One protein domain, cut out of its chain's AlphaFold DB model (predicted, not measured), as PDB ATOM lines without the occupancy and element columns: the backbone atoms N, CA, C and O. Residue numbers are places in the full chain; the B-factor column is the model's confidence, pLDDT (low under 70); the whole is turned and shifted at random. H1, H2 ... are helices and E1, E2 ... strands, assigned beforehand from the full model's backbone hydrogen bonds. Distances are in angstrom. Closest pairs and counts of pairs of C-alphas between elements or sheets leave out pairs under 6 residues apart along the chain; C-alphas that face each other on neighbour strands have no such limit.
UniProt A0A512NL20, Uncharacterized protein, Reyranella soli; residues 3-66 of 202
ATOM      1  N   ARG A   3     232.550 112.637 202.764       86.62
ATOM      2  CA  ARG A   3     231.793 112.627 201.492       86.62
ATOM      3  C   ARG A   3     230.573 113.544 201.509       86.62
ATOM      4  O   ARG A   3     230.417 114.355 200.607       86.62
ATOM      5  N   GLU A   4     229.755 113.454 202.553       87.81
ATOM      6  CA  GLU A   4     228.540 114.265 202.697       87.81
ATOM      7  C   GLU A   4     228.852 115.770 202.742       87.81
ATOM      8  O   GLU A   4     228.220 116.559 202.043       87.81
ATOM      9  N   ALA A   5     229.856 116.175 203.526       90.56
ATOM     10  CA  ALA A   5     230.261 117.575 203.628       90.56
ATOM     11  C   ALA A   5     230.763 118.122 202.279       90.56
ATOM     12  O   ALA A   5     230.397 119.230 201.884       90.56
ATOM     13  N   VAL A   6     231.553 117.327 201.548       93.81
ATOM     14  CA  VAL A   6     232.019 117.684 200.201       93.81
ATOM     15  C   VAL A   6     230.839 117.779 199.231       93.81
ATOM     16  O   VAL A   6     230.741 118.766 198.509       93.81
ATOM     17  N   ALA A   7     229.912 116.818 199.248       92.88
ATOM     18  CA  ALA A   7     228.731 116.833 198.388       92.88
ATOM     19  C   ALA A   7     227.864 118.080 198.621       92.88
ATOM     20  O   ALA A   7     227.531 118.775 197.664       92.88
ATOM     21  N   LYS A   8     227.570 118.424 199.885       92.69
ATOM     22  CA  LYS A   8     226.822 119.644 200.239       92.69
ATOM     23  C   LYS A   8     227.507 120.906 199.722       92.69
ATOM     24  O   LYS A   8     226.846 121.767 199.152       92.69
ATOM     25  N   ARG A   9     228.829 121.002 199.881       94.38
ATOM     26  CA  ARG A   9     229.595 122.159 199.403       94.38
ATOM     27  C   ARG A   9     229.592 122.258 197.878       94.38
ATOM     28  O   ARG A   9     229.395 123.346 197.359       94.38
ATOM     29  N   LEU A  10     229.756 121.143 197.166       95.19
ATOM     30  CA  LEU A  10     229.699 121.123 195.700       95.19
ATOM     31  C   LEU A  10     228.313 121.512 195.173       95.19
ATOM     32  O   LEU A  10     228.226 122.263 194.209       95.19
ATOM     33  N   VAL A  11     227.240 121.044 195.814       94.56
ATOM     34  CA  VAL A  11     225.861 121.420 195.460       94.56
ATOM     35  C   VAL A  11     225.599 122.903 195.730       94.56
ATOM     36  O   VAL A  11     224.982 123.562 194.900       94.56
ATOM     37  N   ALA A  12     226.097 123.448 196.845       93.19
ATOM     38  CA  ALA A  12     225.995 124.879 197.130       93.19
ATOM     39  C   ALA A  12     226.749 125.724 196.086       93.19
ATOM     40  O   ALA A  12     226.211 126.694 195.566       93.19
ATOM     41  N   GLU A  13     227.964 125.316 195.712       94.75
ATOM     42  CA  GLU A  13     228.736 125.961 194.641       94.75
ATOM     43  C   GLU A  13     228.036 125.873 193.276       94.75
ATOM     44  O   GLU A  13     228.101 126.819 192.488       94.75
ATOM     45  N   ALA A  14     227.326 124.768 193.007       94.06
ATOM     46  CA  ALA A  14     226.583 124.556 191.765       94.06
ATOM     47  C   ALA A  14     225.423 125.549 191.563       94.06
ATOM     48  O   ALA A  14     224.954 125.723 190.439       94.06
ATOM     49  N   ALA A  15     224.974 126.227 192.626       88.69
ATOM     50  CA  ALA A  15     224.000 127.312 192.526       88.69
ATOM     51  C   ALA A  15     224.598 128.602 191.935       88.69
ATOM     52  O   ALA A  15     223.861 129.448 191.434       88.69
ATOM     53  N   HIS A  16     225.924 128.758 191.985       91.19
ATOM     54  CA  HIS A  16     226.622 129.966 191.539       91.19
ATOM     55  C   HIS A  16     227.388 129.768 190.227       91.19
ATOM     56  O   HIS A  16     227.636 130.735 189.508       91.19
ATOM     57  N   ARG A  17     227.786 128.531 189.906       92.94
ATOM     58  CA  ARG A  17     228.554 128.194 188.699       92.94
ATOM     59  C   ARG A  17     228.365 126.739 188.300       92.94
ATOM     60  O   ARG A  17     227.972 125.910 189.112       92.94
ATOM     61  N   GLN A  18     228.718 126.398 187.064       94.75
ATOM     62  CA  GLN A  18     228.736 125.000 186.643       94.75
ATOM     63  C   GLN A  18     229.803 124.215 187.422       94.75
ATOM     64  O   GLN A  18     230.973 124.602 187.467       94.75
ATOM     65  N   VAL A  19     229.392 123.090 188.006       95.50
ATOM     66  CA  VAL A  19     230.267 122.147 188.706       95.50
ATOM     67  C   VAL A  19     230.165 120.796 188.007       95.50
ATOM     68  O   VAL A  19     229.092 120.200 187.952       95.50
ATOM     69  N   ILE A  20     231.286 120.310 187.476       94.94
ATOM     70  CA  ILE A  20     231.388 118.988 186.848       94.94
ATOM     71  C   ILE A  20     232.171 118.080 187.792       94.94
ATOM     72  O   ILE A  20     233.302 118.391 188.164       94.94
ATOM     73  N   VAL A  21     231.570 116.956 188.178       94.12
ATOM     74  CA  VAL A  21     232.177 115.991 189.098       94.12
ATOM     75  C   VAL A  21     232.446 114.685 188.364       94.12
ATOM     76  O   VAL A  21     231.517 114.010 187.927       94.12
ATOM     77  N   PHE A  22     233.716 114.292 188.290       92.19
ATOM     78  CA  PHE A  22     234.108 112.952 187.866       92.19
ATOM     79  C   PHE A  22     234.307 112.071 189.095       92.19
ATOM     80  O   PHE A  22     235.129 112.371 189.959       92.19
ATOM     81  N   THR A  23     233.555 110.976 189.181       91.00
ATOM     82  CA  THR A  23     233.678 110.010 190.273       91.00
ATOM     83  C   THR A  23     233.489 108.587 189.764       91.00
ATOM     84  O   THR A  23     232.654 108.331 188.901       91.00
ATOM     85  N   HIS A  24     234.266 107.658 190.317       89.50
ATOM     86  CA  HIS A  24     234.042 106.216 190.179       89.50
ATOM     87  C   HIS A  24     233.256 105.652 191.376       89.50
ATOM     88  O   HIS A  24     232.926 104.469 191.416       89.50
ATOM     89  N   GLU A  25     232.972 106.492 192.373       89.38
ATOM     90  CA  GLU A  25     232.366 106.088 193.627       89.38
ATOM     91  C   GLU A  25     230.853 106.338 193.622       89.38
ATOM     92  O   GLU A  25     230.389 107.478 193.724       89.38
ATOM     93  N   LEU A  26     230.070 105.256 193.572       87.19
ATOM     94  CA  LEU A  26     228.606 105.328 193.549       87.19
ATOM     95  C   LEU A  26     228.018 105.941 194.830       87.19
ATOM     96  O   LEU A  26     227.045 106.685 194.768       87.19
ATOM     97  N   ALA A  27     228.642 105.687 195.984       88.12
ATOM     98  CA  ALA A  27     228.230 106.287 197.252       88.12
ATOM     99  C   ALA A  27     228.274 107.820 197.180       88.12
ATOM    100  O   ALA A  27     227.360 108.496 197.642       88.12
ATOM    101  N   PHE A  28     229.309 108.377 196.544       91.00
ATOM    102  CA  PHE A  28     229.440 109.821 196.395       91.00
ATOM    103  C   PHE A  28     228.394 110.406 195.436       91.00
ATOM    104  O   PHE A  28     227.854 111.475 195.710       91.00
ATOM    105  N   LEU A  29     228.033 109.683 194.368       90.50
ATOM    106  CA  LEU A  29     226.909 110.063 193.504       90.50
ATOM    107  C   LEU A  29     225.587 110.134 194.287       90.50
ATOM    108  O   LEU A  29     224.799 111.060 194.089       90.50
ATOM    109  N   PHE A  30     225.334 109.178 195.183       87.94
ATOM    110  CA  PHE A  30     224.139 109.205 196.028       87.94
ATOM    111  C   PHE A  30     224.154 110.369 197.023       87.94
ATOM    112  O   PHE A  30     223.121 111.012 197.208       87.94
ATOM    113  N   GLU A  31     225.311 110.697 197.601       89.75
ATOM    114  CA  GLU A  31     225.459 111.879 198.459       89.75
ATOM    115  C   GLU A  31     225.207 113.191 197.703       89.75
ATOM    116  O   GLU A  31     224.521 114.069 198.222       89.75
ATOM    117  N   LEU A  32     225.689 113.315 196.461       91.50
ATOM    118  CA  LEU A  32     225.418 114.476 195.604       91.50
ATOM    119  C   LEU A  32     223.927 114.615 195.284       91.50
ATOM    120  O   LEU A  32     223.373 115.701 195.435       91.50
ATOM    121  N   ASN A  33     223.266 113.516 194.905       89.31
ATOM    122  CA  ASN A  33     221.819 113.504 194.682       89.31
ATOM    123  C   ASN A  33     221.050 113.931 195.938       89.31
ATOM    124  O   ASN A  33     220.187 114.801 195.863       89.31
ATOM    125  N   ARG A  34     221.400 113.370 197.104       87.06
ATOM    126  CA  ARG A  34     220.761 113.700 198.385       87.06
ATOM    127  C   ARG A  34     220.953 115.169 198.754       87.06
ATOM    128  O   ARG A  34     220.000 115.822 199.175       87.06
ATOM    129  N   ALA A  35     222.172 115.682 198.603       90.75
ATOM    130  CA  ALA A  35     222.477 117.082 198.863       90.75
ATOM    131  C   ALA A  35     221.700 118.011 197.918       90.75
ATOM    132  O   ALA A  35     221.165 119.013 198.381       90.75
ATOM    133  N   ALA A  36     221.572 117.656 196.634       91.06
ATOM    134  CA  ALA A  36     220.787 118.415 195.659       91.06
ATOM    135  C   ALA A  36     219.281 118.385 195.959       91.06
ATOM    136  O   ALA A  36     218.630 119.421 195.877       91.06
ATOM    137  N   ASP A  37     218.730 117.227 196.345       88.25
ATOM    138  CA  ASP A  37     217.323 117.087 196.749       88.25
ATOM    139  C   ASP A  37     216.998 117.885 198.026       88.25
ATOM    140  O   ASP A  37     215.866 118.323 198.201       88.25
ATOM    141  N   SER A  38     217.979 118.070 198.917       86.88
ATOM    142  CA  SER A  38     217.818 118.790 200.193       86.88
ATOM    143  C   SER A  38     218.164 120.283 200.101       86.88
ATOM    144  O   SER A  38     218.042 121.001 201.093       86.88
ATOM    145  N   ALA A  39     218.654 120.753 198.952       87.88
ATOM    146  CA  ALA A  39     219.029 122.146 198.758       87.88
ATOM    147  C   ALA A  39     217.782 123.029 198.616       87.88
ATOM    148  O   ALA A  39     216.817 122.655 197.955       87.88
ATOM    149  N   GLN A  40     217.823 124.233 199.194       82.56
ATOM    150  CA  GLN A  40     216.713 125.191 199.119       82.56
ATOM    151  C   GLN A  40     216.387 125.592 197.671       82.56
ATOM    152  O   GLN A  40     215.223 125.732 197.311       82.56
ATOM    153  N   SER A  41     217.422 125.739 196.841       84.00
ATOM    154  CA  SER A  41     217.302 125.835 195.388       84.00
ATOM    155  C   SER A  41     218.017 124.639 194.784       84.00
ATOM    156  O   SER A  41     219.242 124.525 194.883       84.00
ATOM    157  N   ARG A  42     217.250 123.712 194.208       83.44
ATOM    158  CA  ARG A  42     217.811 122.513 193.590       83.44
ATOM    159  C   ARG A  42     218.544 122.907 192.301       83.44
ATOM    160  O   ARG A  42     217.882 123.365 191.366       83.44
ATOM    161  N   PRO A  43     219.867 122.693 192.196       84.50
ATOM    162  CA  PRO A  43     220.573 122.939 190.948       84.50
ATOM    163  C   PRO A  43     220.112 121.952 189.869       84.50
ATOM    164  O   PRO A  43     219.702 120.824 190.165       84.50
ATOM    165  N   GLN A  44     220.214 122.359 188.602       86.12
ATOM    166  CA  GLN A  44     220.031 121.432 187.487       86.12
ATOM    167  C   GLN A  44     221.104 120.343 187.573       86.12
ATOM    168  O   GLN A  44     222.299 120.633 187.552       86.12
ATOM    169  N   LEU A  45     220.669 119.090 187.694       86.56
ATOM    170  CA  LEU A  45     221.554 117.945 187.852       86.56
ATOM    171  C   LEU A  45     221.419 117.023 186.643       86.56
ATOM    172  O   LEU A  45     220.359 116.447 186.416       86.56
ATOM    173  N   ALA A  46     222.514 116.866 185.905       89.69
ATOM    174  CA  ALA A  46     222.659 115.865 184.857       89.69
ATOM    175  C   ALA A  46     223.638 114.788 185.333       89.69
ATOM    176  O   ALA A  46     224.723 115.108 185.823       89.69
ATOM    177  N   ILE A  47     223.256 113.517 185.203       90.12
ATOM    178  CA  ILE A  47     224.098 112.384 185.589       90.12
ATOM    179  C   ILE A  47     224.392 111.559 184.347       90.12
ATOM    180  O   ILE A  47     223.479 111.012 183.733       90.12
ATOM    181  N   SER A  48     225.676 111.432 184.039       89.81
ATOM    182  CA  SER A  48     226.168 110.617 182.935       89.81
ATOM    183  C   SER A  48     227.092 109.528 183.459       89.81
ATOM    184  O   SER A  48     227.777 109.702 184.470       89.81
ATOM    185  N   SER A  49     227.140 108.407 182.754       89.56
ATOM    186  CA  SER A  49     228.097 107.335 183.002       89.56
ATOM    187  C   SER A  49     229.101 107.257 181.859       89.56
ATOM    188  O   SER A  49     228.766 107.468 180.695       89.56
ATOM    189  N   VAL A  50     230.357 106.966 182.197       88.19
ATOM    190  CA  VAL A  50     231.428 106.753 181.222       88.19
ATOM    191  C   VAL A  50     232.011 105.373 181.473       88.19
ATOM    192  O   VAL A  50     232.512 105.095 182.561       88.19
ATOM    193  N   ALA A  51     231.935 104.504 180.471       84.50
ATOM    194  CA  ALA A  51     232.579 103.199 180.496       84.50
ATOM    195  C   ALA A  51     233.867 103.282 179.681       84.50
ATOM    196  O   ALA A  51     233.807 103.488 178.473       84.50
ATOM    197  N   ARG A  52     235.026 103.134 180.324       82.50
ATOM    198  CA  ARG A  52     236.330 103.146 179.651       82.50
ATOM    199  C   ARG A  52     236.725 101.727 179.225       82.50
ATOM    200  O   ARG A  52     236.610 100.793 180.013       82.50
ATOM    201  N   GLY A  53     237.228 101.589 177.998       78.88
ATOM    202  CA  GLY A  53     237.901 100.371 177.538       78.88
ATOM    203  C   GLY A  53     239.376 100.351 177.950       78.88
ATOM    204  O   GLY A  53     239.941 101.381 178.318       78.88
ATOM    205  N   THR A  54     240.025  99.192 177.872       82.06
ATOM    206  CA  THR A  54     241.433  99.018 178.272       82.06
ATOM    207  C   THR A  54     242.360 100.005 177.549       82.06
ATOM    208  O   THR A  54     243.172 100.670 178.195       82.06
ATOM    209  N   ASP A  55     242.159 100.167 176.238       86.88
ATOM    210  CA  ASP A  55     242.936 101.013 175.323       86.88
ATOM    211  C   ASP A  55     242.072 102.015 174.519       86.88
ATOM    212  O   ASP A  55     242.572 102.672 173.607       86.88
ATOM    213  N   LYS A  56     240.769 102.140 174.819       83.75
ATOM    214  CA  LYS A  56     239.823 102.997 174.074       83.75
ATOM    215  C   LYS A  56     239.237 104.107 174.941       83.75
ATOM    216  O   LYS A  56     239.046 103.929 176.144       83.75
ATOM    217  N   ALA A  57     238.856 105.209 174.289       78.25
ATOM    218  CA  ALA A  57     238.213 106.373 174.911       78.25
ATOM    219  C   ALA A  57     236.921 106.029 175.681       78.25
ATOM    220  O   ALA A  57     236.571 106.725 176.630       78.25
ATOM    221  N   GLY A  58     236.262 104.919 175.330       83.75
ATOM    222  CA  GLY A  58     235.070 104.440 176.018       83.75
ATOM    223  C   GLY A  58     233.765 104.991 175.450       83.75
ATOM    224  O   GLY A  58     233.755 105.650 174.414       83.75
ATOM    225  N   PHE A  59     232.658 104.706 176.136       86.25
ATOM    226  CA  PHE A  59     231.322 105.179 175.775       86.25
ATOM    227  C   PHE A  59     230.743 106.032 176.900       86.25
ATOM    228  O   PHE A  59     230.688 105.590 178.051       86.25
ATOM    229  N   ALA A  60     230.286 107.233 176.550       87.50
ATOM    230  CA  ALA A  60     229.502 108.081 177.433       87.50
ATOM    231  C   ALA A  60     228.009 107.808 177.219       87.50
ATOM    232  O   ALA A  60     227.550 107.672 176.085       87.50
ATOM    233  N   ARG A  61     227.254 107.732 178.310       87.56
ATOM    234  CA  ARG A  61     225.795 107.606 178.303       87.56
ATOM    235  C   ARG A  61     225.205 108.702 179.174       87.56
ATOM    236  O   ARG A  61     225.717 108.947 180.263       87.56
ATOM    237  N   SER A  62     224.106 109.302 178.731       87.06
ATOM    238  CA  SER A  62     223.367 110.346 179.465       87.06
ATOM    239  C   SER A  62     222.508 109.792 180.612       87.06
ATOM    240  O   SER A  62     221.539 110.416 181.030       87.06
ATOM    241  N   GLU A  63     222.840 108.595 181.089       85.69
ATOM    242  CA  GLU A  63     222.130 107.871 182.134       85.69
ATOM    243  C   GLU A  63     223.112 107.511 183.251       85.69
ATOM    244  O   GLU A  63     224.289 107.223 182.971       85.69
ATOM    245  N   PRO A  64     222.647 107.460 184.513       85.44
ATOM    246  CA  PRO A  64     223.470 106.963 185.599       85.44
ATOM    247  C   PRO A  64     223.848 105.488 185.372       85.44
ATOM    248  O   PRO A  64     223.187 104.771 184.613       85.44
ATOM    249  N   PRO A  65     224.898 104.992 186.056       85.19
ATOM    250  CA  PRO A  65     225.190 103.564 186.093       85.19
ATOM    251  C   PRO A  65     223.944 102.765 186.483       85.19
ATOM    252  O   PRO A  65     223.139 103.241 187.279       85.19
ATOM    253  N   PHE A  66     223.798 101.538 185.977       83.50
ATOM    254  CA  PHE A  66     222.566 100.755 186.142       83.50
ATOM    255  C   PHE A  66     222.063 100.656 187.589       83.50
ATOM    256  O   PHE A  66     220.890 100.901 187.831       83.50
TER     257      PHE A  66
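This is residues 3 to 66 of the 202 residues of an uncharacterized protein of Reyranella soli (UniProt A0A512NL20). Two helices, H1 and H2, pack together slantwise at one end, and a small hairpin of two strands, E1 and E2, makes the other end and gives the length. The 64 printed residues run H1, H2, E1, E2, mostly helix with an antiparallel two-strand sheet, though under half of the residues are in named elements. The whole is only just loose, close to compact, with a radius of gyration of the C-alphas of 12.9 A and spans of 41 by 20 by 17 A.

H1, residues 3 to 14, begins at C-alpha 3 (231.793, 112.627, 201.492) and is 16.2 A long. H2, residues 26 to 37, is 16.6 A long. E1 is residues 49 to 51; E2, residues 59 to 61, ends at C-alpha 61 (225.795, 107.606, 178.303).

H1 and H2 touch, the closest C-alphas being those of Ala 7 and Leu 32, 4.9 A apart. They run the same way at a steep tilt of 49 degrees. In both helices every O i to N i+4 pair is within hydrogen-bond range. The hairpin E1 and E2 has N 49 and O 61 within hydrogen-bond range at 2.9 A. H1 is apart from both strands, and H2 from E2.

The C-alphas farthest apart, of Gln 40 and Asp 55, are 42.9 A apart. The links H1 to H2 and H2 to E1 are long. The printed part has no cut, and no printed residue is under 70 in pLDDT.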